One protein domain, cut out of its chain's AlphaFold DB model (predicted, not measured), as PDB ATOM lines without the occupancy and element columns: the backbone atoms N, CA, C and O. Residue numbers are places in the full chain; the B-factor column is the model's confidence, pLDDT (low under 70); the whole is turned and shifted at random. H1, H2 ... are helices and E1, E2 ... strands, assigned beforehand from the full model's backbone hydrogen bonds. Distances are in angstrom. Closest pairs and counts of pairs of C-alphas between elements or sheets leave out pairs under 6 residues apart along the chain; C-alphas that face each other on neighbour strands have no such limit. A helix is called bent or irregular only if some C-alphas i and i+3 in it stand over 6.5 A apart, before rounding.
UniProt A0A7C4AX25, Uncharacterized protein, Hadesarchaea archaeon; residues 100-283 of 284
ATOM      1  N   VAL A 100      37.161   6.855  -5.908       93.88
ATOM      2  CA  VAL A 100      38.094   6.989  -7.022       93.88
ATOM      3  C   VAL A 100      38.864   8.285  -6.830       93.88
ATOM      4  O   VAL A 100      38.266   9.343  -6.596       93.88
ATOM      5  N   THR A 101      40.186   8.202  -6.918       96.12
ATOM      6  CA  THR A 101      41.074   9.356  -6.820       96.12
ATOM      7  C   THR A 101      41.335   9.947  -8.198       96.12
ATOM      8  O   THR A 101      41.517   9.249  -9.191       96.12
ATOM      9  N   PHE A 102      41.356  11.270  -8.248       97.19
ATOM     10  CA  PHE A 102      41.676  12.063  -9.417       97.19
ATOM     11  C   PHE A 102      42.875  12.944  -9.097       97.19
ATOM     12  O   PHE A 102      42.964  13.523  -8.011       97.19
ATOM     13  N   LYS A 103      43.779  13.078 -10.061       97.38
ATOM     14  CA  LYS A 103      44.905  14.005 -10.015       97.38
ATOM     15  C   LYS A 103      44.702  15.039 -11.106       97.38
ATOM     16  O   LYS A 103      44.580  14.687 -12.271       97.38
ATOM     17  N   MET A 104      44.660  16.307 -10.739       96.31
ATOM     18  CA  MET A 104      44.727  17.415 -11.677       96.31
ATOM     19  C   MET A 104      46.123  18.026 -11.616       96.31
ATOM     20  O   MET A 104      46.666  18.242 -10.535       96.31
ATOM     21  N   GLU A 105      46.700  18.294 -12.778       96.38
ATOM     22  CA  GLU A 105      47.953  19.031 -12.909       96.38
ATOM     23  C   GLU A 105      47.700  20.244 -13.792       96.38
ATOM     24  O   GLU A 105      47.151  20.111 -14.887       96.38
ATOM     25  N   ALA A 106      48.084  21.427 -13.326       95.19
ATOM     26  CA  ALA A 106      47.935  22.650 -14.098       95.19
ATOM     27  C   ALA A 106      49.145  23.565 -13.942       95.19
ATOM     28  O   ALA A 106      49.833  23.541 -12.924       95.19
ATOM     29  N   SER A 107      49.412  24.378 -14.959       94.81
ATOM     30  CA  SER A 107      50.551  25.291 -14.968       94.81
ATOM     31  C   SER A 107      50.211  26.619 -15.621       94.81
ATOM     32  O   SER A 107      49.502  26.659 -16.631       94.81
ATOM     33  N   PHE A 108      50.792  27.681 -15.083       93.12
ATOM     34  CA  PHE A 108      50.852  29.008 -15.670       93.12
ATOM     35  C   PHE A 108      52.311  29.362 -15.942       93.12
ATOM     36  O   PHE A 108      53.114  29.439 -15.016       93.12
ATOM     37  N   THR A 109      52.656  29.569 -17.207       92.12
ATOM     38  CA  THR A 109      53.987  30.017 -17.627       92.12
ATOM     39  C   THR A 109      53.932  31.493 -17.970       92.12
ATOM     40  O   THR A 109      53.134  31.877 -18.825       92.12
ATOM     41  N   TYR A 110      54.802  32.298 -17.366       90.94
ATOM     42  CA  TYR A 110      55.040  33.666 -17.806       90.94
ATOM     43  C   TYR A 110      56.248  33.676 -18.743       90.94
ATOM     44  O   TYR A 110      57.381  33.518 -18.303       90.94
ATOM     45  N   LEU A 111      56.022  33.825 -20.050       86.31
ATOM     46  CA  LEU A 111      57.103  33.790 -21.044       86.31
ATOM     47  C   LEU A 111      57.916  35.091 -21.061       86.31
ATOM     48  O   LEU A 111      59.072  35.083 -21.468       86.31
ATOM     49  N   GLY A 112      57.320  36.185 -20.592       83.94
ATOM     50  CA  GLY A 112      57.932  37.505 -20.544       83.94
ATOM     51  C   GLY A 112      57.004  38.590 -21.079       83.94
ATOM     52  O   GLY A 112      55.858  38.343 -21.475       83.94
ATOM     53  N   SER A 113      57.532  39.806 -21.076       81.69
ATOM     54  CA  SER A 113      56.899  41.017 -21.583       81.69
ATOM     55  C   SER A 113      57.793  41.715 -22.603       81.69
ATOM     56  O   SER A 113      58.978  41.404 -22.711       81.69
ATOM     57  N   GLU A 114      57.260  42.724 -23.294       79.25
ATOM     58  CA  GLU A 114      58.027  43.561 -24.235       79.25
ATOM     59  C   GLU A 114      59.298  44.177 -23.619       79.25
ATOM     60  O   GLU A 114      60.298  44.363 -24.305       79.25
ATOM     61  N   ASN A 115      59.276  44.470 -22.318       81.50
ATOM     62  CA  ASN A 115      60.413  45.008 -21.568       81.50
ATOM     63  C   ASN A 115      61.129  43.968 -20.691       81.50
ATOM     64  O   ASN A 115      62.020  44.335 -19.929       81.50
ATOM     65  N   ASN A 116      60.734  42.695 -20.785       83.81
ATOM     66  CA  ASN A 116      61.276  41.578 -20.016       83.81
ATOM     67  C   ASN A 116      61.317  41.825 -18.491       83.81
ATOM     68  O   ASN A 116      62.247  41.412 -17.804       83.81
ATOM     69  N   LEU A 117      60.314  42.528 -17.959       86.06
ATOM     70  CA  LEU A 117      60.200  42.840 -16.533       86.06
ATOM     71  C   LEU A 117      59.308  41.824 -15.803       86.06
ATOM     72  O   LEU A 117      58.450  41.187 -16.425       86.06
ATOM     73  N   PRO A 118      59.467  41.671 -14.475       88.81
ATOM     74  CA  PRO A 118      58.522  40.899 -13.685       88.81
ATOM     75  C   PRO A 118      57.125  41.526 -13.703       88.81
ATOM     76  O   PRO A 118      56.964  42.747 -13.745       88.81
ATOM     77  N   ILE A 119      56.110  40.672 -13.609       86.88
ATOM     78  CA  ILE A 119      54.727  41.069 -13.335       86.88
ATOM     79  C   ILE A 119      54.471  41.002 -11.832       86.88
ATOM     80  O   ILE A 119      54.900  40.058 -11.176       86.88
ATOM     81  N   GLU A 120      53.766  41.991 -11.287       87.88
ATOM     82  CA  GLU A 120      53.452  42.090  -9.856       87.88
ATOM     83  C   GLU A 120      51.966  41.823  -9.570       87.88
ATOM     84  O   GLU A 120      51.121  41.971 -10.448       87.88
ATOM     85  N   ASN A 121      51.642  41.490  -8.318       86.31
ATOM     86  CA  ASN A 121      50.291  41.286  -7.781       86.31
ATOM     87  C   ASN A 121      49.436  40.362  -8.661       86.31
ATOM     88  O   ASN A 121      48.392  40.736  -9.216       86.31
ATOM     89  N   VAL A 122      49.952  39.146  -8.789       87.69
ATOM     90  CA  VAL A 122      49.609  38.143  -9.783       87.69
ATOM     91  C   VAL A 122      48.468  37.289  -9.228       87.69
ATOM     92  O   VAL A 122      48.656  36.586  -8.241       87.69
ATOM     93  N   ALA A 123      47.277  37.367  -9.834       90.38
ATOM     94  CA  ALA A 123      46.120  36.535  -9.502       90.38
ATOM     95  C   ALA A 123      45.817  35.511 -10.610       90.38
ATOM     96  O   ALA A 123      45.369  35.871 -11.704       90.38
ATOM     97  N   ILE A 124      46.016  34.227 -10.314       90.94
ATOM     98  CA  ILE A 124      45.799  33.102 -11.233       90.94
ATOM     99  C   ILE A 124      44.676  32.217 -10.709       90.94
ATOM    100  O   ILE A 124      44.606  31.921  -9.519       90.94
ATOM    101  N   ARG A 125      43.808  31.755 -11.609       91.88
ATOM    102  CA  ARG A 125      42.722  30.819 -11.306       91.88
ATOM    103  C   ARG A 125      42.776  29.640 -12.263       91.88
ATOM    104  O   ARG A 125      42.651  29.824 -13.472       91.88
ATOM    105  N   PHE A 126      42.934  28.443 -11.719       93.19
ATOM    106  CA  PHE A 126      42.938  27.172 -12.441       93.19
ATOM    107  C   PHE A 126      41.570  26.486 -12.342       93.19
ATOM    108  O   PHE A 126      40.843  26.725 -11.375       93.19
ATOM    109  N   PRO A 127      41.187  25.631 -13.302       92.94
ATOM    110  CA  PRO A 127      39.932  24.892 -13.218       92.94
ATOM    111  C   PRO A 127      39.980  23.913 -12.041       92.94
ATOM    112  O   PRO A 127      41.008  23.299 -11.793       92.94
ATOM    113  N   CYS A 128      38.888  23.758 -11.295       94.94
ATOM    114  CA  CYS A 128      38.820  22.805 -10.186       94.94
ATOM    115  C   CYS A 128      38.062  21.535 -10.616       94.94
ATOM    116  O   CYS A 128      37.004  21.669 -11.246       94.94
ATOM    117  N   PRO A 129      38.544  20.320 -10.276       96.25
ATOM    118  CA  PRO A 129      37.772  19.093 -10.449       96.25
ATOM    119  C   PRO A 129      36.385  19.223  -9.818       96.25
ATOM    120  O   PRO A 129      36.248  19.539  -8.631       96.25
ATOM    121  N   ASN A 130      35.350  19.009 -10.623       95.69
ATOM    122  CA  ASN A 130      33.980  19.278 -10.218       95.69
ATOM    123  C   ASN A 130      32.983  18.292 -10.825       95.69
ATOM    124  O   ASN A 130      33.276  17.599 -11.799       95.69
ATOM    125  N   ILE A 131      31.797  18.256 -10.220       94.50
ATOM    126  CA  ILE A 131      30.600  17.612 -10.756       94.50
ATOM    127  C   ILE A 131      29.525  18.692 -10.793       94.50
ATOM    128  O   ILE A 131      29.174  19.238  -9.748       94.50
ATOM    129  N   GLU A 132      29.024  19.015 -11.984       91.50
ATOM    130  CA  GLU A 132      27.942  19.994 -12.161       91.50
ATOM    131  C   GLU A 132      28.256  21.355 -11.489       91.50
ATOM    132  O   GLU A 132      27.446  21.915 -10.752       91.50
ATOM    133  N   ASN A 133      29.478  21.870 -11.690       88.69
ATOM    134  CA  ASN A 133      30.026  23.084 -11.061       88.69
ATOM    135  C   ASN A 133      30.139  23.049  -9.521       88.69
ATOM    136  O   ASN A 133      30.483  24.059  -8.899       88.69
ATOM    137  N   SER A 134      29.929  21.899  -8.883       92.25
ATOM    138  CA  SER A 134      30.221  21.712  -7.461       92.25
ATOM    139  C   SER A 134      31.649  21.188  -7.285       92.25
ATOM    140  O   SER A 134      31.952  20.102  -7.790       92.25
ATOM    141  N   PRO A 135      32.545  21.928  -6.600       94.00
ATOM    142  CA  PRO A 135      33.924  21.489  -6.414       94.00
ATOM    143  C   PRO A 135      33.976  20.222  -5.564       94.00
ATOM    144  O   PRO A 135      33.245  20.091  -4.578       94.00
ATOM    145  N   LEU A 136      34.876  19.312  -5.924       93.25
ATOM    146  CA  LEU A 136      35.193  18.166  -5.083       93.25
ATOM    147  C   LEU A 136      36.026  18.601  -3.865       93.25
ATOM    148  O   LEU A 136      36.721  19.618  -3.918       93.25
ATOM    149  N   PRO A 137      36.006  17.836  -2.760       90.44
ATOM    150  CA  PRO A 137      37.013  17.973  -1.717       90.44
ATOM    151  C   PRO A 137      38.393  17.695  -2.315       90.44
ATOM    152  O   PRO A 137      38.633  16.609  -2.849       90.44
ATOM    153  N   THR A 138      39.289  18.676  -2.238       92.50
ATOM    154  CA  THR A 138      40.609  18.581  -2.861       92.50
ATOM    155  C   THR A 138      41.725  19.040  -1.939       92.50
ATOM    156  O   THR A 138      41.544  19.981  -1.166       92.50
ATOM    157  N   GLN A 139      42.908  18.462  -2.113       95.06
ATOM    158  CA  GLN A 139      44.160  18.975  -1.570       95.06
ATOM    159  C   GLN A 139      45.031  19.476  -2.720       95.06
ATOM    160  O   GLN A 139      45.233  18.751  -3.691       95.06
ATOM    161  N   THR A 140      45.531  20.707  -2.618       95.38
ATOM    162  CA  THR A 140      46.351  21.328  -3.667       95.38
ATOM    163  C   THR A 140      47.754  21.603  -3.157       95.38
ATOM    164  O   THR A 140      47.930  22.131  -2.062       95.38
ATOM    165  N   PHE A 141      48.730  21.274  -3.990       95.75
ATOM    166  CA  PHE A 141      50.150  21.522  -3.810       95.75
ATOM    167  C   PHE A 141      50.636  22.435  -4.933       95.75
ATOM    168  O   PHE A 141      50.098  22.374  -6.041       95.75
ATOM    169  N   TRP A 142      51.652  23.255  -4.673       96.81
ATOM    170  CA  TRP A 142      52.227  24.145  -5.678       96.81
ATOM    171  C   TRP A 142      53.747  24.011  -5.753       96.81
ATOM    172  O   TRP A 142      54.414  23.619  -4.790       96.81
ATOM    173  N   SER A 143      54.284  24.349  -6.918       97.31
ATOM    174  CA  SER A 143      55.715  24.422  -7.185       97.31
ATOM    175  C   SER A 143      55.999  25.535  -8.186       97.31
ATOM    176  O   SER A 143      55.208  25.780  -9.097       97.31
ATOM    177  N   LEU A 144      57.134  26.199  -8.013       97.25
ATOM    178  CA  LEU A 144      57.656  27.221  -8.906       97.25
ATOM    179  C   LEU A 144      58.901  26.676  -9.602       97.25
ATOM    180  O   LEU A 144      59.851  26.240  -8.946       97.25
ATOM    181  N   TYR A 145      58.882  26.709 -10.928       96.31
ATOM    182  CA  TYR A 145      59.997  26.312 -11.775       96.31
ATOM    183  C   TYR A 145      60.500  27.501 -12.582       96.31
ATOM    184  O   TYR A 145      59.728  28.390 -12.937       96.31
ATOM    185  N   TYR A 146      61.772  27.451 -12.954       95.38
ATOM    186  CA  TYR A 146      62.379  28.336 -13.936       95.38
ATOM    187  C   TYR A 146      62.757  27.531 -15.178       95.38
ATOM    188  O   TYR A 146      63.351  26.455 -15.064       95.38
ATOM    189  N   LEU A 147      62.401  28.036 -16.358       93.19
ATOM    190  CA  LEU A 147      62.837  27.479 -17.634       93.19
ATOM    191  C   LEU A 147      64.158  28.143 -18.036       93.19
ATOM    192  O   LEU A 147      64.154  29.301 -18.459       93.19
ATOM    193  N   ASP A 148      65.276  27.436 -17.901       90.06
ATOM    194  CA  ASP A 148      66.598  27.987 -18.211       90.06
ATOM    195  C   ASP A 148      66.845  28.169 -19.713       90.06
ATOM    196  O   ASP A 148      65.994  27.827 -20.537       90.06
ATOM    197  N   GLU A 149      67.991  28.761 -20.069       87.94
ATOM    198  CA  GLU A 149      68.376  29.090 -21.449       87.94
ATOM    199  C   GLU A 149      68.359  27.887 -22.401       87.94
ATOM    200  O   GLU A 149      67.996  28.057 -23.565       87.94
ATOM    201  N   ASP A 150      68.618  26.685 -21.886       90.69
ATOM    202  CA  ASP A 150      68.609  25.422 -22.629       90.69
ATOM    203  C   ASP A 150      67.215  24.759 -22.670       90.69
ATOM    204  O   ASP A 150      67.050  23.650 -23.180       90.69
ATOM    205  N   ASN A 151      66.180  25.450 -22.179       85.88
ATOM    206  CA  ASN A 151      64.811  24.960 -22.000       85.88
ATOM    207  C   ASN A 151      64.693  23.790 -21.011       85.88
ATOM    208  O   ASN A 151      63.769  22.976 -21.105       85.88
ATOM    209  N   VAL A 152      65.594  23.716 -20.037       91.38
ATOM    210  CA  VAL A 152      65.514  22.764 -18.934       91.38
ATOM    211  C   VAL A 152      64.695  23.377 -17.800       91.38
ATOM    212  O   VAL A 152      64.889  24.525 -17.395       91.38
ATOM    213  N   LEU A 153      63.743  22.597 -17.280       92.81
ATOM    214  CA  LEU A 153      62.950  22.985 -16.118       92.81
ATOM    215  C   LEU A 153      63.734  22.740 -14.836       92.81
ATOM    216  O   LEU A 153      64.078  21.603 -14.513       92.81
ATOM    217  N   VAL A 154      63.952  23.805 -14.073       94.75
ATOM    218  CA  VAL A 154      64.662  23.763 -12.796       94.75
ATOM    219  C   VAL A 154      63.710  24.164 -11.678       94.75
ATOM    220  O   VAL A 154      63.090  25.223 -11.737       94.75
ATOM    221  N   LEU A 155      63.578  23.315 -10.657       95.00
ATOM    222  CA  LEU A 155      62.746  23.599  -9.485       95.00
ATOM    223  C   LEU A 155      63.393  24.698  -8.634       95.00
ATOM    224  O   LEU A 155      64.522  24.539  -8.168       95.00
ATOM    225  N   GLU A 156      62.669  25.791  -8.406       95.38
ATOM    226  CA  GLU A 156      63.122  26.897  -7.556       95.38
ATOM    227  C   GLU A 156      62.569  26.790  -6.137       95.38
ATOM    228  O   GLU A 156      63.298  26.974  -5.160       95.38
ATOM    229  N   ALA A 157      61.273  26.500  -6.019       95.44
ATOM    230  CA  ALA A 157      60.566  26.432  -4.749       95.44
ATOM    231  C   ALA A 157      59.336  25.525  -4.835       95.44
ATOM    232  O   ALA A 157      58.730  25.362  -5.893       95.44
ATOM    233  N   ASP A 158      58.925  24.986  -3.698       93.50
ATOM    234  CA  ASP A 158      57.631  24.349  -3.506       93.50
ATOM    235  C   ASP A 158      56.988  24.838  -2.201       93.50
ATOM    236  O   ASP A 158      57.529  25.683  -1.487       93.50
ATOM    237  N   GLN A 159      55.810  24.302  -1.887       90.81
ATOM    238  CA  GLN A 159      55.074  24.637  -0.667       90.81
ATOM    239  C   GLN A 159      55.849  24.453   0.650       90.81
ATOM    240  O   GLN A 159      55.450  25.024   1.664       90.81
ATOM    241  N   ASN A 160      56.901  23.635   0.660       89.56
ATOM    242  CA  ASN A 160      57.646  23.270   1.856       89.56
ATOM    243  C   ASN A 160      58.976  24.017   1.944       89.56
ATOM    244  O   ASN A 160      59.430  24.309   3.051       89.56
ATOM    245  N   GLN A 161      59.627  24.294   0.810       93.56
ATOM    246  CA  GLN A 161      60.980  24.844   0.810       93.56
ATOM    247  C   GLN A 161      61.379  25.573  -0.477       93.56
ATOM    248  O   GLN A 161      60.765  25.442  -1.533       93.56
ATOM    249  N   VAL A 162      62.485  26.312  -0.376       95.50
ATOM    250  CA  VAL A 162      63.159  26.981  -1.494       95.50
ATOM    251  C   VAL A 162      64.482  26.276  -1.769       95.50
ATOM    252  O   VAL A 162      65.298  26.114  -0.864       95.50
ATOM    253  N   TYR A 163      64.690  25.866  -3.016       94.12
ATOM    254  CA  TYR A 163      65.878  25.148  -3.485       94.12
ATOM    255  C   TYR A 163      66.947  26.103  -4.021       94.12
ATOM    256  O   TYR A 163      68.141  25.829  -3.918       94.12
ATOM    257  N   GLY A 164      66.529  27.241  -4.572       92.62
ATOM    258  CA  GLY A 164      67.425  28.300  -5.022       92.62
ATOM    259  C   GLY A 164      66.751  29.222  -6.027       92.62
ATOM    260  O   GLY A 164      65.891  28.795  -6.789       92.62
ATOM    261  N   PHE A 165      67.164  30.488  -6.038       93.56
ATOM    262  CA  PHE A 165      66.647  31.466  -6.991       93.56
ATOM    263  C   PHE A 165      67.377  31.373  -8.331       93.56
ATOM    264  O   PHE A 165      68.607  31.248  -8.368       93.56
ATOM    265  N   LYS A 166      66.629  31.470  -9.425       93.00
ATOM    266  CA  LYS A 166      67.115  31.511 -10.804       93.00
ATOM    267  C   LYS A 166      66.674  32.806 -11.485       93.00
ATOM    268  O   LYS A 166      65.850  33.568 -10.977       93.00
ATOM    269  N   GLY A 167      67.329  33.099 -12.609       88.62
ATOM    270  CA  GLY A 167      67.168  34.356 -13.332       88.62
ATOM    271  C   GLY A 167      67.311  35.584 -12.422       88.62
ATOM    272  O   GLY A 167      68.257  35.715 -11.630       88.62
ATOM    273  N   ASP A 168      66.324  36.470 -12.516       90.50
ATOM    274  CA  ASP A 168      66.304  37.746 -11.802       90.50
ATOM    275  C   ASP A 168      65.636  37.677 -10.425       90.50
ATOM    276  O   ASP A 168      65.674  38.657  -9.672       90.50
ATOM    277  N   ARG A 169      65.072  36.526 -10.037       93.12
ATOM    278  CA  ARG A 169      64.480  36.365  -8.709       93.12
ATOM    279  C   ARG A 169      65.565  36.474  -7.636       93.12
ATOM    280  O   ARG A 169      66.649  35.896  -7.741       93.12
ATOM    281  N   LYS A 170      65.274  37.251  -6.588       92.69
ATOM    282  CA  LYS A 170      66.130  37.427  -5.391       92.69
ATOM    283  C   LYS A 170      65.378  37.205  -4.077       92.69
ATOM    284  O   LYS A 170      65.964  37.337  -3.007       92.69
ATOM    285  N   GLN A 171      64.077  36.935  -4.157       92.94
ATOM    286  CA  GLN A 171      63.178  36.814  -3.016       92.94
ATOM    287  C   GLN A 171      62.197  35.663  -3.243       92.94
ATOM    288  O   GLN A 171      61.818  35.368  -4.382       92.94
ATOM    289  N   ASN A 172      61.772  35.038  -2.145       92.69
ATOM    290  CA  ASN A 172      60.783  33.965  -2.165       92.69
ATOM    291  C   ASN A 172      59.461  34.442  -2.772       92.69
ATOM    292  O   ASN A 172      59.032  35.570  -2.528       92.69
ATOM    293  N   LEU A 173      58.793  33.547  -3.505       93.62
ATOM    294  CA  LEU A 173      57.411  33.753  -3.920       93.62
ATOM    295  C   LEU A 173      56.529  33.888  -2.677       93.62
ATOM    296  O   LEU A 173      56.528  33.011  -1.811       93.62
ATOM    297  N   THR A 174      55.772  34.976  -2.592       94.19
ATOM    298  CA  THR A 174      54.857  35.210  -1.473       94.19
ATOM    299  C   THR A 174      53.427  35.015  -1.941       94.19
ATOM    300  O   THR A 174      52.894  35.848  -2.668       94.19
ATOM    301  N   ILE A 175      52.790  33.929  -1.498       94.31
ATOM    302  CA  ILE A 175      51.365  33.674  -1.741       94.31
ATOM    303  C   ILE A 175      50.552  34.359  -0.645       94.31
ATOM    304  O   ILE A 175      50.599  33.967   0.518       94.31
ATOM    305  N   TYR A 176      49.799  35.387  -1.026       93.25
ATOM    306  CA  TYR A 176      48.953  36.155  -0.116       93.25
ATOM    307  C   TYR A 176      47.647  35.434   0.195       93.25
ATOM    308  O   TYR A 176      47.174  35.445   1.328       93.25
ATOM    309  N   LEU A 177      47.036  34.851  -0.836       94.00
ATOM    310  CA  LEU A 177      45.730  34.214  -0.754       94.00
ATOM    311  C   LEU A 177      45.702  33.007  -1.685       94.00
ATOM    312  O   LEU A 177      46.191  33.071  -2.813       94.00
ATOM    313  N   SER A 178      45.100  31.919  -1.221       95.44
ATOM    314  CA  SER A 178      44.807  30.760  -2.056       95.44
ATOM    315  C   SER A 178      43.572  30.031  -1.549       95.44
ATOM    316  O   SER A 178      43.206  30.143  -0.376       95.44
ATOM    317  N   GLY A 179      42.912  29.289  -2.432       94.94
ATOM    318  CA  GLY A 179      41.761  28.481  -2.056       94.94
ATOM    319  C   GLY A 179      40.924  28.056  -3.248       94.94
ATOM    320  O   GLY A 179      41.389  28.035  -4.385       94.94
ATOM    321  N   ILE A 180      39.666  27.722  -2.965       94.81
ATOM    322  CA  ILE A 180      38.673  27.381  -3.981       94.81
ATOM    323  C   ILE A 180      37.619  28.482  -4.004       94.81
ATOM    324  O   ILE A 180      37.009  28.783  -2.979       94.81
ATOM    325  N   GLU A 181      37.388  29.063  -5.172       91.12
ATOM    326  CA  GLU A 181      36.293  29.996  -5.421       91.12
ATOM    327  C   GLU A 181      35.211  29.320  -6.268       91.12
ATOM    328  O   GLU A 181      35.493  28.499  -7.145       91.12
ATOM    329  N   LYS A 182      33.947  29.658  -6.006       87.75
ATOM    330  CA  LYS A 182      32.830  29.285  -6.877       87.75
ATOM    331  C   LYS A 182      32.591  30.441  -7.840       87.75
ATOM    332  O   LYS A 182      32.380  31.562  -7.388       87.75
ATOM    333  N   SER A 183      32.608  30.166  -9.138       80.56
ATOM    334  CA  SER A 183      32.327  31.163 -10.173       80.56
ATOM    335  C   SER A 183      31.233  30.665 -11.119       80.56
ATOM    336  O   SER A 183      30.909  29.475 -11.123       80.56
ATOM    337  N   TYR A 184      30.668  31.575 -11.916       77.25
ATOM    338  CA  TYR A 184      29.720  31.222 -12.978       77.25
ATOM    339  C   TYR A 184      30.351  30.260 -14.001       77.25
ATOM    340  O   TYR A 184      29.713  29.303 -14.431       77.25
ATOM    341  N   ASP A 185      31.645  30.431 -14.279       82.19
ATOM    342  CA  ASP A 185      32.428  29.598 -15.198       82.19
ATOM    343  C   ASP A 185      33.026  28.360 -14.500       82.19
ATOM    344  O   ASP A 185      34.139  27.919 -14.808       82.19
ATOM    345  N   GLY A 186      32.313  27.822 -13.509       87.12
ATOM    346  CA  GLY A 186      32.721  26.680 -12.695       87.12
ATOM    347  C   GLY A 186      33.671  27.027 -11.542       87.12
ATOM    348  O   GLY A 186      34.183  28.148 -11.442       87.12
ATOM    349  N   PRO A 187      33.911  26.084 -10.619       92.69
ATOM    350  CA  PRO A 187      34.796  26.314  -9.489       92.69
ATOM    351  C   PRO A 187      36.246  26.460  -9.953       92.69
ATOM    352  O   PRO A 187      36.686  25.784 -10.892       92.69
ATOM    353  N   LYS A 188      36.995  27.332  -9.278       93.25
ATOM    354  CA  LYS A 188      38.405  27.592  -9.565       93.25
ATOM    355  C   LYS A 188      39.266  27.426  -8.334       93.25
ATOM    356  O   LYS A 188      38.846  27.738  -7.226       93.25
ATOM    357  N   ILE A 189      40.485  26.966  -8.559       95.38
ATOM    358  CA  ILE A 189      41.557  27.004  -7.576       95.38
ATOM    359  C   ILE A 189      42.317  28.297  -7.824       95.38
ATOM    360  O   ILE A 189      42.899  28.467  -8.896       95.38
ATOM    361  N   TYR A 190      42.266  29.222  -6.876       93.75
ATOM    362  CA  TYR A 190      42.844  30.550  -7.038       93.75
ATOM    363  C   TYR A 190      44.122  30.708  -6.216       93.75
ATOM    364  O   TYR A 190      44.253  30.139  -5.129       93.75
ATOM    365  N   PHE A 191      45.041  31.513  -6.742       94.81
ATOM    366  CA  PHE A 191      46.284  31.925  -6.104       94.81
ATOM    367  C   PHE A 191      46.537  33.400  -6.398       94.81
ATOM    368  O   PHE A 191      46.570  33.798  -7.561       94.81
ATOM    369  N   ASN A 192      46.764  34.183  -5.346       93.31
ATOM    370  CA  ASN A 192      47.246  35.554  -5.439       93.31
ATOM    371  C   ASN A 192      48.630  35.623  -4.812       93.31
ATOM    372  O   ASN A 192      48.796  35.245  -3.650       93.31
ATOM    373  N   PHE A 193      49.605  36.136  -5.547       93.81
ATOM    374  CA  PHE A 193      50.974  36.220  -5.066       93.81
ATOM    375  C   PHE A 193      51.713  37.447  -5.601       93.81
ATOM    376  O   PHE A 193      51.208  38.198  -6.438       93.81
ATOM    377  N   ASP A 194      52.888  37.695  -5.038       91.75
ATOM    378  CA  ASP A 194      53.601  38.961  -5.157       91.75
ATOM    379  C   ASP A 194      54.095  39.266  -6.568       91.75
ATOM    380  O   ASP A 194      53.823  40.356  -7.070       91.75
ATOM    381  N   ARG A 195      54.812  38.340  -7.213       91.00
ATOM    382  CA  ARG A 195      55.397  38.571  -8.537       91.00
ATOM    383  C   ARG A 195      55.788  37.291  -9.270       91.00
ATOM    384  O   ARG A 195      56.141  36.299  -8.632       91.00
ATOM    385  N   MET A 196      55.828  37.367 -10.599       91.56
ATOM    386  CA  MET A 196      56.475  36.376 -11.473       91.56
ATOM    387  C   MET A 196      57.486  37.043 -12.385       91.56
ATOM    388  O   MET A 196      57.214  38.098 -12.957       91.56
ATOM    389  N   TYR A 197      58.633  36.401 -12.540       93.12
ATOM    390  CA  TYR A 197      59.696  36.809 -13.445       93.12
ATOM    391  C   TYR A 197      59.572  36.082 -14.788       93.12
ATOM    392  O   TYR A 197      58.983  34.998 -14.851       93.12
ATOM    393  N   PRO A 198      60.093  36.666 -15.881       92.00
ATOM    394  CA  PRO A 198      60.105  35.995 -17.173       92.00
ATOM    395  C   PRO A 198      60.698  34.585 -17.072       92.00
ATOM    396  O   PRO A 198      61.708  34.376 -16.400       92.00
ATOM    397  N   ARG A 199      60.080  33.639 -17.788       92.31
ATOM    398  CA  ARG A 199      60.425  32.208 -17.856       92.31
ATOM    399  C   ARG A 199      60.090  31.400 -16.599       92.31
ATOM    400  O   ARG A 199      60.416  30.215 -16.537       92.31
ATOM    401  N   GLU A 200      59.409  31.995 -15.624       95.00
ATOM    402  CA  GLU A 200      58.883  31.250 -14.483       95.00
ATOM    403  C   GLU A 200      57.592  30.505 -14.831       95.00
ATOM    404  O   GLU A 200      56.732  30.975 -15.589       95.00
ATOM    405  N   ILE A 201      57.439  29.334 -14.217       95.19
ATOM    406  CA  ILE A 201      56.276  28.467 -14.342       95.19
ATOM    407  C   ILE A 201      55.733  28.156 -12.956       95.19
ATOM    408  O   ILE A 201      56.369  27.467 -12.159       95.19
ATOM    409  N   PHE A 202      54.522  28.631 -12.691       96.44
ATOM    410  CA  PHE A 202      53.772  28.277 -11.500       96.44
ATOM    411  C   PHE A 202      52.920  27.044 -11.792       96.44
ATOM    412  O   PHE A 202      51.991  27.096 -12.601       96.44
ATOM    413  N   CYS A 203      53.243  25.933 -11.141       96.50
ATOM    414  CA  CYS A 203      52.570  24.651 -11.301       96.50
ATOM    415  C   CYS A 203      51.770  24.311 -10.049       96.50
ATOM    416  O   CYS A 203      52.226  24.529  -8.927       96.50
ATOM    417  N   ILE A 204      50.606  23.702 -10.243       97.19
ATOM    418  CA  ILE A 204      49.813  23.112  -9.173       97.19
ATOM    419  C   ILE A 204      49.524  21.646  -9.469       97.19
ATOM    420  O   ILE A 204      49.341  21.235 -10.615       97.19
ATOM    421  N   THR A 205      49.478  20.856  -8.406       97.00
ATOM    422  CA  THR A 205      48.961  19.491  -8.418       97.00
ATOM    423  C   THR A 205      47.845  19.403  -7.398       97.00
ATOM    424  O   THR A 205      48.054  19.672  -6.215       97.00
ATOM    425  N   THR A 206      46.664  19.002  -7.845       96.88
ATOM    426  CA  THR A 206      45.480  18.869  -7.007       96.88
ATOM    427  C   THR A 206      45.028  17.420  -6.985       96.88
ATOM    428  O   THR A 206      44.796  16.820  -8.029       96.88
ATOM    429  N   VAL A 207      44.865  16.859  -5.793       96.81
ATOM    430  CA  VAL A 207      44.281  15.530  -5.598       96.81
ATOM    431  C   VAL A 207      42.841  15.702  -5.135       96.81
ATOM    432  O   VAL A 207      42.579  16.434  -4.180       96.81
ATOM    433  N   ALA A 208      41.913  15.039  -5.815       96.38
ATOM    434  CA  ALA A 208      40.489  15.036  -5.511       96.38
ATOM    435  C   ALA A 208      39.989  13.596  -5.387       96.38
ATOM    436  O   ALA A 208      40.533  12.696  -6.023       96.38
ATOM    437  N   SER A 209      38.924  13.376  -4.620       94.00
ATOM    438  CA  SER A 209      38.289  12.058  -4.536       94.00
ATOM    439  C   SER A 209      36.788  12.172  -4.748       94.00
ATOM    440  O   SER A 209      36.134  13.054  -4.190       94.00
ATOM    441  N   ALA A 210      36.237  11.248  -5.527       94.50
ATOM    442  CA  ALA A 210      34.806  11.133  -5.758       94.50
ATOM    443  C   ALA A 210      34.349   9.689  -5.564       94.50
ATOM    444  O   ALA A 210      35.106   8.739  -5.742       94.50
ATOM    445  N   LYS A 211      33.079   9.525  -5.213       93.75
ATOM    446  CA  LYS A 211      32.409   8.224  -5.195       93.75
ATOM    447  C   LYS A 211      32.441   7.593  -6.589       93.75
ATOM    448  O   LYS A 211      32.182   8.286  -7.573       93.75
ATOM    449  N   LYS A 212      32.679   6.283  -6.681       91.44
ATOM    450  CA  LYS A 212      32.778   5.547  -7.954       91.44
ATOM    451  C   LYS A 212      31.552   5.708  -8.852       91.44
ATOM    452  O   LYS A 212      31.722   5.834 -10.061       91.44
ATOM    453  N   SER A 213      30.341   5.801  -8.295       93.06
ATOM    454  CA  SER A 213      29.123   6.058  -9.087       93.06
ATOM    455  C   SER A 213      29.111   7.421  -9.794       93.06
ATOM    456  O   SER A 213      28.394   7.600 -10.776       93.06
ATOM    457  N   PHE A 214      29.923   8.370  -9.325       94.19
ATOM    458  CA  PHE A 214      30.061   9.710  -9.887       94.19
ATOM    459  C   PHE A 214      31.376   9.914 -10.648       94.19
ATOM    460  O   PHE A 214      31.579  10.991 -11.203       94.19
ATOM    461  N   ALA A 215      32.258   8.910 -10.707       93.12
ATOM    462  CA  ALA A 215      33.591   9.046 -11.296       93.12
ATOM    463  C   ALA A 215      33.547   9.525 -12.758       93.12
ATOM    464  O   ALA A 215      34.294  10.422 -13.135       93.12
ATOM    465  N   SER A 216      32.606   9.013 -13.556       93.06
ATOM    466  CA  SER A 216      32.417   9.414 -14.960       93.06
ATOM    467  C   SER A 216      31.883  10.837 -15.151       93.06
ATOM    468  O   SER A 216      31.847  11.324 -16.278       93.06
ATOM    469  N   LYS A 217      31.449  11.502 -14.074       94.69
ATOM    470  CA  LYS A 217      30.951  12.882 -14.098       94.69
ATOM    471  C   LYS A 217      31.997  13.905 -13.662       94.69
ATOM    472  O   LYS A 217      31.731  15.100 -13.757       94.69
ATOM    473  N   VAL A 218      33.142  13.458 -13.143       96.00
ATOM    474  CA  VAL A 218      34.209  14.359 -12.698       96.00
ATOM    475  C   VAL A 218      34.885  14.973 -13.918       96.00
ATOM    476  O   VAL A 218      35.337  14.264 -14.814       96.00
ATOM    477  N   THR A 219      34.956  16.300 -13.946       95.56
ATOM    478  CA  THR A 219      35.473  17.062 -15.086       95.56
ATOM    479  C   THR A 219      36.133  18.366 -14.626       95.56
ATOM    480  O   THR A 219      35.952  18.810 -13.487       95.56
ATOM    481  N   LEU A 220      36.913  18.989 -15.509       94.06
ATOM    482  CA  LEU A 220      37.392  20.369 -15.404       94.06
ATOM    483  C   LEU A 220      36.518  21.349 -16.203       94.06
ATOM    484  O   LEU A 220      36.771  22.558 -16.170       94.06
ATOM    485  N   ARG A 221      35.526  20.855 -16.951       92.00
ATOM    486  CA  ARG A 221      34.646  21.661 -17.801       92.00
ATOM    487  C   ARG A 221      33.657  22.487 -16.991       92.00
ATOM    488  O   ARG A 221      33.358  22.196 -15.832       92.00
ATOM    489  N   ILE A 222      33.133  23.510 -17.653       88.50
ATOM    490  CA  ILE A 222      32.039  24.344 -17.172       88.50
ATOM    491  C   ILE A 222      30.732  23.584 -17.394       88.50
ATOM    492  O   ILE A 222      30.389  23.228 -18.524       88.50
ATOM    493  N   PHE A 223      29.983  23.339 -16.323       87.06
ATOM    494  CA  PHE A 223      28.681  22.695 -16.440       87.06
ATOM    495  C   PHE A 223      27.703  23.554 -17.250       87.06
ATOM    496  O   PHE A 223      27.582  24.756 -17.021       87.06
ATOM    497  N   GLY A 224      26.988  22.921 -18.183       83.44
ATOM    498  CA  GLY A 224      26.023  23.590 -19.057       83.44
ATOM    499  C   GLY A 224      26.637  24.335 -20.248       83.44
ATOM    500  O   GLY A 224      25.887  24.858 -21.070       83.44
ATOM    501  N   ASP A 225      27.967  24.364 -20.393       83.44
ATOM    502  CA  ASP A 225      28.604  24.936 -21.579       83.44
ATOM    503  C   ASP A 225      28.465  23.987 -22.776       83.44
ATOM    504  O   ASP A 225      29.027  22.891 -22.803       83.44
ATOM    505  N   SER A 226      27.742  24.428 -23.807       80.56
ATOM    506  CA  SER A 226      27.480  23.634 -25.017       80.56
ATOM    507  C   SER A 226      28.741  23.303 -25.820       80.56
ATOM    508  O   SER A 226      28.730  22.381 -26.634       80.56
ATOM    509  N   GLN A 227      29.831  24.037 -25.586       79.12
ATOM    510  CA  GLN A 227      31.121  23.843 -26.241       79.12
ATOM    511  C   GLN A 227      32.093  22.994 -25.412       79.12
ATOM    512  O   GLN A 227      33.242  22.841 -25.824       79.12
ATOM    513  N   ASN A 228      31.659  22.433 -24.273       78.62
ATOM    514  CA  ASN A 228      32.488  21.588 -23.407       78.62
ATOM    515  C   ASN A 228      33.811  22.256 -22.987       78.62
ATOM    516  O   ASN A 228      34.849  21.601 -22.881       78.62
ATOM    517  N   ARG A 229      33.795  23.573 -22.772       82.38
ATOM    518  CA  ARG A 229      34.991  24.344 -22.433       82.38
ATOM    519  C   ARG A 229      35.340  24.224 -20.962       82.38
ATOM    520  O   ARG A 229      34.488  23.987 -20.108       82.38
ATOM    521  N   SER A 230      36.606  24.475 -20.674       81.81
ATOM    522  CA  SER A 230      37.112  24.787 -19.344       81.81
ATOM    523  C   SER A 230      37.661  26.222 -19.338       81.81
ATOM    524  O   SER A 230      37.712  26.889 -20.377       81.81
ATOM    525  N   SER A 231      37.985  26.762 -18.165       81.50
ATOM    526  CA  SER A 231      38.441  28.149 -18.049       81.50
ATOM    527  C   SER A 231      39.471  28.345 -16.951       81.50
ATOM    528  O   SER A 231      39.366  27.786 -15.856       81.50
ATOM    529  N   ALA A 232      40.470  29.159 -17.273       77.75
ATOM    530  CA  ALA A 232      41.481  29.685 -16.374       77.75
ATOM    531  C   ALA A 232      41.484  31.196 -16.537       77.75
ATOM    532  O   ALA A 232      41.113  31.744 -17.579       77.75
ATOM    533  N   HIS A 233      41.881  31.872 -15.476       79.12
ATOM    534  CA  HIS A 233      41.855  33.318 -15.455       79.12
ATOM    535  C   HIS A 233      43.180  33.825 -14.950       79.12
ATOM    536  O   HIS A 233      43.810  33.238 -14.068       79.12
ATOM    537  N   TRP A 234      43.555  34.958 -15.511       78.19
ATOM    538  CA  TRP A 234      44.742  35.680 -15.139       78.19
ATOM    539  C   TRP A 234      44.372  37.147 -14.969       78.19
ATOM    540  O   TRP A 234      43.687  37.739 -15.809       78.19
ATOM    541  N   GLN A 235      44.826  37.733 -13.871       77.75
ATOM    542  CA  GLN A 235      44.665  39.148 -13.621       77.75
ATOM    543  C   GLN A 235      45.922  39.702 -12.960       77.75
ATOM    544  O   GLN A 235      46.290  39.289 -11.862       77.75
ATOM    545  N   ASN A 236      46.518  40.704 -13.600       69.56
ATOM    546  CA  ASN A 236      47.405  41.640 -12.934       69.56
ATOM    547  C   ASN A 236      46.550  42.747 -12.300       69.56
ATOM    548  O   ASN A 236      45.756  43.402 -12.980       69.56
ATOM    549  N   THR A 237      46.678  42.947 -10.992       61.75
ATOM    550  CA  THR A 237      45.894  43.963 -10.268       61.75
ATOM    551  C   THR A 237      46.456  45.386 -10.394       61.75
ATOM    552  O   THR A 237      45.830  46.325  -9.903       61.75
ATOM    553  N   ARG A 238      47.571  45.590 -11.115       57.81
ATOM    554  CA  ARG A 238      48.046  46.911 -11.562       57.81
ATOM    555  C   ARG A 238      48.190  46.948 -13.090       57.81
ATOM    556  O   ARG A 238      48.921  46.132 -13.648       57.81
ATOM    557  N   PRO A 239      47.541  47.892 -13.793       52.72
ATOM    558  CA  PRO A 239      47.680  47.989 -15.234       52.72
ATOM    559  C   PRO A 239      48.997  48.699 -15.549       52.72
ATOM    560  O   PRO A 239      49.091  49.920 -15.475       52.72
ATOM    561  N   ALA A 240      50.023  47.940 -15.906       55.47
ATOM    562  CA  ALA A 240      50.989  48.455 -16.862       55.47
ATOM    563  C   ALA A 240      50.455  48.086 -18.250       55.47
ATOM    564  O   ALA A 240      50.004  46.959 -18.430       55.47
ATOM    565  N   GLU A 241      50.499  48.988 -19.232       62.75
ATOM    566  CA  GLU A 241      50.129  48.741 -20.646       62.75
ATOM    567  C   GLU A 241      51.057  47.722 -21.348       62.75
ATOM    568  O   GLU A 241      51.208  47.706 -22.564       62.75
ATOM    569  N   ILE A 242      51.716  46.874 -20.567       65.56
ATOM    570  CA  ILE A 242      52.728  45.934 -20.988       65.56
ATOM    571  C   ILE A 242      52.020  44.686 -21.495       65.56
ATOM    572  O   ILE A 242      51.312  44.000 -20.751       65.56
ATOM    573  N   ARG A 243      52.245  44.386 -22.771       70.75
ATOM    574  CA  ARG A 243      51.811  43.129 -23.363       70.75
ATOM    575  C   ARG A 243      52.646  41.985 -22.811       70.75
ATOM    576  O   ARG A 243      53.867  42.096 -22.677       70.75
ATOM    577  N   ILE A 244      51.969  40.890 -22.496       74.44
ATOM    578  CA  ILE A 244      52.585  39.692 -21.928       74.44
ATOM    579  C   ILE A 244      52.293  38.477 -22.797       74.44
ATOM    580  O   ILE A 244      51.250  38.403 -23.456       74.44
ATOM    581  N   SER A 245      53.203  37.511 -22.752       79.62
ATOM    582  CA  SER A 245      53.006  36.188 -23.334       79.62
ATOM    583  C   SER A 245      52.942  35.146 -22.224       79.62
ATOM    584  O   SER A 245      53.767  35.136 -21.306       79.62
ATOM    585  N   LEU A 246      51.935  34.279 -22.288       82.75
ATOM    586  CA  LEU A 246      51.678  33.285 -21.258       82.75
ATOM    587  C   LEU A 246      51.139  31.971 -21.814       82.75
ATOM    588  O   LEU A 246      50.535  31.917 -22.888       82.75
ATOM    589  N   VAL A 247      51.348  30.902 -21.048       84.94
ATOM    590  CA  VAL A 247      50.839  29.563 -21.362       84.94
ATOM    591  C   VAL A 247      50.064  29.020 -20.176       84.94
ATOM    592  O   VAL A 247      50.578  28.969 -19.060       84.94
ATOM    593  N   PHE A 248      48.846  28.559 -20.440       86.75
ATOM    594  CA  PHE A 248      48.061  27.757 -19.514       86.75
ATOM    595  C   PHE A 248      48.016  26.306 -19.982       86.75
ATOM    596  O   PHE A 248      47.818  26.021 -21.169       86.75
ATOM    597  N   LYS A 249      48.171  25.381 -19.036       90.94
ATOM    598  CA  LYS A 249      47.925  23.948 -19.230       90.94
ATOM    599  C   LYS A 249      47.139  23.415 -18.044       90.94
ATOM    600  O   LYS A 249      47.384  23.854 -16.922       90.94
ATOM    601  N   ALA A 250      46.213  22.500 -18.291       93.38
ATOM    602  CA  ALA A 250      45.501  21.768 -17.256       93.38
ATOM    603  C   ALA A 250      45.143  20.373 -17.769       93.38
ATOM    604  O   ALA A 250      44.596  20.237 -18.861       93.38
ATOM    605  N   GLN A 251      45.407  19.350 -16.969       95.31
ATOM    606  CA  GLN A 251      45.012  17.980 -17.261       95.31
ATOM    607  C   GLN A 251      44.371  17.327 -16.046       95.31
ATOM    608  O   GLN A 251      44.745  17.607 -14.909       95.31
ATOM    609  N   LEU A 252      43.404  16.453 -16.303       96.88
ATOM    610  CA  LEU A 252      42.738  15.632 -15.305       96.88
ATOM    611  C   LEU A 252      43.078  14.175 -15.572       96.88
ATOM    612  O   LEU A 252      42.844  13.669 -16.668       96.88
ATOM    613  N   LEU A 253      43.588  13.500 -14.553       96.56
ATOM    614  CA  LEU A 253      43.870  12.079 -14.559       96.56
ATOM    615  C   LEU A 253      42.991  11.376 -13.526       96.56
ATOM    616  O   LEU A 253      42.770  11.895 -12.433       96.56
ATOM    617  N   MET A 254      42.524  10.182 -13.857       96.38
ATOM    618  CA  MET A 254      41.763   9.308 -12.968       96.38
ATOM    619  C   MET A 254      42.615   8.102 -12.603       96.38
ATOM    620  O   MET A 254      43.196   7.465 -13.482       96.38
ATOM    621  N   GLU A 255      42.684   7.782 -11.317       93.06
ATOM    622  CA  GLU A 255      43.315   6.558 -10.847       93.06
ATOM    623  C   GLU A 255      42.407   5.356 -11.123       93.06
ATOM    624  O   GLU A 255      41.224   5.342 -10.781       93.06
ATOM    625  N   ASN A 256      42.981   4.318 -11.718       88.81
ATOM    626  CA  ASN A 256      42.369   3.015 -11.882       88.81
ATOM    627  C   ASN A 256      43.425   1.949 -11.578       88.81
ATOM    628  O   ASN A 256      44.469   1.902 -12.227       88.81
ATOM    629  N   ASN A 257      43.174   1.103 -10.575       84.94
ATOM    630  CA  ASN A 257      44.077   0.019 -10.170       84.94
ATOM    631  C   ASN A 257      45.539   0.468  -9.928       84.94
ATOM    632  O   ASN A 257      46.477  -0.227 -10.315       84.94
ATOM    633  N   GLY A 258      45.739   1.636  -9.307       83.94
ATOM    634  CA  GLY A 258      47.068   2.176  -8.995       83.94
ATOM    635  C   GLY A 258      47.788   2.850 -10.170       83.94
ATOM    636  O   GLY A 258      48.953   3.222 -10.036       83.94
ATOM    637  N   GLN A 259      47.126   3.013 -11.321       89.81
ATOM    638  CA  GLN A 259      47.650   3.748 -12.472       89.81
ATOM    639  C   GLN A 259      46.756   4.940 -12.817       89.81
ATOM    640  O   GLN A 259      45.534   4.859 -12.741       89.81
ATOM    641  N   TYR A 260      47.371   6.055 -13.209       91.31
ATOM    642  CA  TYR A 260      46.648   7.250 -13.638       91.31
ATOM    643  C   TYR A 260      46.420   7.234 -15.149       91.31
ATOM    644  O   TYR A 260      47.365   7.116 -15.927       91.31
ATOM    645  N   HIS A 261      45.167   7.416 -15.560       93.56
ATOM    646  CA  HIS A 261      44.768   7.544 -16.958       93.56
ATOM    647  C   HIS A 261      44.262   8.955 -17.239       93.56
ATOM    648  O   HIS A 261      43.504   9.514 -16.448       93.56
ATOM    649  N   LEU A 262      44.665   9.518 -18.377       95.25
ATOM    650  CA  LEU A 262      44.219  10.837 -18.815       95.25
ATOM    651  C   LEU A 262      42.711  10.824 -19.113       95.25
ATOM    652  O   LEU A 262      42.238  10.004 -19.896       95.25
ATOM    653  N   VAL A 263      41.979  11.754 -18.505       93.81
ATOM    654  CA  VAL A 263      40.542  11.983 -18.726       93.81
ATOM    655  C   VAL A 263      40.337  13.214 -19.598       93.81
ATOM    656  O   VAL A 263      39.581  13.178 -20.565       93.81
ATOM    657  N   GLU A 264      41.022  14.311 -19.269       93.31
ATOM    658  CA  GLU A 264      40.905  15.583 -19.981       93.31
ATOM    659  C   GLU A 264      42.257  16.282 -20.064       93.31
ATOM    660  O   GLU A 264      43.066  16.188 -19.142       93.31
ATOM    661  N   ASN A 265      42.479  17.017 -21.153       92.38
ATOM    662  CA  ASN A 265      43.675  17.820 -21.370       92.38
ATOM    663  C   ASN A 265      43.303  19.131 -22.066       92.38
ATOM    664  O   ASN A 265      42.580  19.140 -23.064       92.38
ATOM    665  N   PHE A 266      43.818  20.231 -21.539       88.75
ATOM    666  CA  PHE A 266      43.575  21.579 -22.017       88.75
ATOM    667  C   PHE A 266      44.890  22.349 -22.068       88.75
ATOM    668  O   PHE A 266      45.677  22.334 -21.119       88.75
ATOM    669  N   SER A 267      45.111  23.091 -23.150       85.81
ATOM    670  CA  SER A 267      46.209  24.049 -23.227       85.81
ATOM    671  C   SER A 267      45.823  25.268 -24.044       85.81
ATOM    672  O   SER A 267      45.051  25.180 -24.998       85.81
ATOM    673  N   ARG A 268      46.383  26.417 -23.672       81.25
ATOM    674  CA  ARG A 268      46.292  27.645 -24.448       81.25
ATOM    675  C   ARG A 268      47.574  28.449 -24.315       81.25
ATOM    676  O   ARG A 268      48.028  28.715 -23.204       81.25
ATOM    677  N   VAL A 269      48.103  28.870 -25.454       82.75
ATOM    678  CA  VAL A 269      49.144  29.894 -25.549       82.75
ATOM    679  C   VAL A 269      48.452  31.210 -25.888       82.75
ATOM    680  O   VAL A 269      47.563  31.245 -26.743       82.75
ATOM    681  N   ALA A 270      48.803  32.275 -25.179       77.19
ATOM    682  CA  ALA A 270      48.301  33.614 -25.429       77.19
ATOM    683  C   ALA A 270      49.490  34.569 -25.514       77.19
ATOM    684  O   ALA A 270      50.262  34.687 -24.566       77.19
ATOM    685  N   GLU A 271      49.639  35.224 -26.658       78.56
ATOM    686  CA  GLU A 271      50.754  36.124 -26.944       78.56
ATOM    687  C   GLU A 271      50.252  37.554 -27.076       78.56
ATOM    688  O   GLU A 271      49.163  37.791 -27.605       78.56
ATOM    689  N   ASN A 272      51.072  38.507 -26.639       71.94
ATOM    690  CA  ASN A 272      50.815  39.937 -26.791       71.94
ATOM    691  C   ASN A 272      49.464  40.399 -26.212       71.94
ATOM    692  O   ASN A 272      48.793  41.262 -26.783       71.94
ATOM    693  N   ILE A 273      49.052  39.823 -25.081       72.00
ATOM    694  CA  ILE A 273      47.741  40.092 -24.481       72.00
ATOM    695  C   ILE A 273      47.799  41.184 -23.414       72.00
ATOM    696  O   ILE A 273      48.835  41.408 -22.782       72.00
ATOM    697  N   SER A 274      46.657  41.837 -23.190       67.38
ATOM    698  CA  SER A 274      46.479  42.797 -22.100       67.38
ATOM    699  C   SER A 274      46.605  42.125 -20.716       67.38
ATOM    700  O   SER A 274      46.320  40.930 -20.588       67.38
ATOM    701  N   PRO A 275      46.957  42.878 -19.652       60.41
ATOM    702  CA  PRO A 275      47.263  42.328 -18.321       60.41
ATOM    703  C   PRO A 275      46.071  41.702 -17.574       60.41
ATOM    704  O   PRO A 275      46.237  41.192 -16.465       60.41
ATOM    705  N   THR A 276      44.866  41.767 -18.139       63.12
ATOM    706  CA  THR A 276      43.626  41.264 -17.546       63.12
ATOM    707  C   THR A 276      42.828  40.474 -18.582       63.12
ATOM    708  O   THR A 276      42.621  40.934 -19.704       63.12
ATOM    709  N   GLY A 277      42.367  39.272 -18.220       59.50
ATOM    710  CA  GLY A 277      41.500  38.494 -19.102       59.50
ATOM    711  C   GLY A 277      40.941  37.207 -18.494       59.50
ATOM    712  O   GLY A 277      41.634  36.465 -17.793       59.50
ATOM    713  N   LEU A 278      39.675  36.933 -18.819       57.31
ATOM    714  CA  LEU A 278      39.055  35.612 -18.721       57.31
ATOM    715  C   LEU A 278      39.452  34.811 -19.965       57.31
ATOM    716  O   LEU A 278      39.185  35.245 -21.089       57.31
ATOM    717  N   TRP A 279      40.039  33.630 -19.779       62.06
ATOM    718  CA  TRP A 279      40.472  32.784 -20.888       62.06
ATOM    719  C   TRP A 279      39.725  31.447 -20.858       62.06
ATOM    720  O   TRP A 279      40.023  30.544 -20.079       62.06
ATOM    721  N   LEU A 280      38.735  31.327 -21.745       57.09
ATOM    722  CA  LEU A 280      38.032  30.073 -22.027       57.09
ATOM    723  C   LEU A 280      38.894  29.202 -22.956       57.09
ATOM    724  O   LEU A 280      39.532  29.726 -23.872       57.09
ATOM    725  N   TYR A 281      38.914  27.888 -22.760       67.00
ATOM    726  CA  TYR A 281      39.633  26.950 -23.628       67.00
ATOM    727  C   TYR A 281      38.828  25.680 -23.899       67.00
ATOM    728  O   TYR A 281      38.050  25.222 -23.064       67.00
ATOM    729  N   GLN A 282      39.011  25.137 -25.104       55.53
ATOM    730  CA  GLN A 282      38.403  23.895 -25.584       55.53
ATOM    731  C   GLN A 282      39.379  22.724 -25.395       55.53
ATOM    732  O   GLN A 282      40.589  22.932 -25.301       55.53
ATOM    733  N   GLN A 283      38.836  21.512 -25.287       54.97
ATOM    734  CA  GLN A 283      39.610  20.277 -25.141       54.97
ATOM    735  C   GLN A 283      40.486  20.032 -26.382       54.97
ATOM    736  O   GLN A 283      40.023  20.275 -27.497       54.97
TER     737      GLN A 283
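This is residues 100 to 283 of the 284 residues of an uncharacterized protein of Hadesarchaea archaeon (UniProt A0A7C4AX25). This is a sandwich of two twisted antiparallel sheets set face to face, a larger one of six strands and a smaller one of five, with their strands crossed at 36 degrees. The long strands E1, E7, E9 and E10 of the larger sheet make the long axis, and one short helix, H1, sits at an end of that sheet. The printed part has 184 residues, with eleven named strands and one named helix in the order E1 to E7, H1, E8 to E11; the class is mostly strand. The sheets run E4, E3, E7, E1, E9, E10 and E5, E6, E2, E8, E11. The whole is compact, with a radius of gyration of the C-alphas of 16.4 A, and spans 50 by 34 by 30 A.

Find C-alpha 100 at (38.094, 6.989, -7.022); from there E1 runs through residues 100 to 113, 41.5 A long. Next come E2, residues 119 to 127, 21.9 A, and E3, residues 138 to 147, 28.1 A. E4, residues 153 to 158, is 13.8 A long, and E5, residues 175 to 181, is 15.9 A. E6, residues 188 to 196, covers 20.2 A, and E7, residues 200 to 211, covers 36.3 A. H1, residues 212 to 217, begins at C-alpha 212, at (32.778, 5.547, -7.954), and is 9.7 A long; it is irregular, with C-alphas 213 and 216 7.5 A apart. After it look for E8, residues 230 to 236, 20.8 A, then E9, residues 244 to 256, 39.4 A, and E10, residues 259 to 273, 38.3 A. E11, residues 276 to 281, 16.1 A, ends at C-alpha 281, at (39.633, 26.950, -23.628). E2 bends by 62 degrees at residue 122, E6 by 78 degrees at 193, and E10 by 56 degrees at 263.

Begin with the larger sheet, whose edge strands are E4 and E10. E1 is an inner strand: its N 105 is 3.0 A from O 251 of E9, and N 104 is 2.8 A from O 206 of E7, both within hydrogen-bond range. Beyond E7 comes E3, with N 141 and O 205 2.8 A apart. E3 and E4 form a hairpin, with N 154 and O 146 2.9 A apart, and so do E9 and E10, with N 250 and O 266 2.9 A apart. In the smaller sheet E5 and E6 form a hairpin, with N 190 and O 179 2.9 A apart; then N 191 of E6 is 2.8 A from O 124 of E2, N 125 of E2 is 2.9 A from O 233 of E8, and N 281 of E11 is 2.8 A from O 230 of E8. Between the sheets, the closest C-alphas of E1 and E2 are those of Ala 106 and Phe 126, 6.9 A apart; those of E10 and E11 are Arg 268 and Tyr 281, 6.7 A apart. H1 is on the larger sheet at a height of 5.1 A, over none of its strands; C-alphas 100 and 212 are the closest of E1 and H1, 5.6 A apart. In H1, 0 of 2 O i to N i+4 pairs and 2 of 3 O i to N i+3 pairs are within range.

The C-alphas farthest apart are those of Asn 115 and Ser 213, 51.5 A. The printed part, residues 100 to 283, has no cut. Look for the long links at residues 159 to 174, between E4 and E5, and 218 to 229, between H1 and E8. Mean pLDDT of the printed part is 87.7; it is under 70 at residues 236 to 242 and 274 to 283.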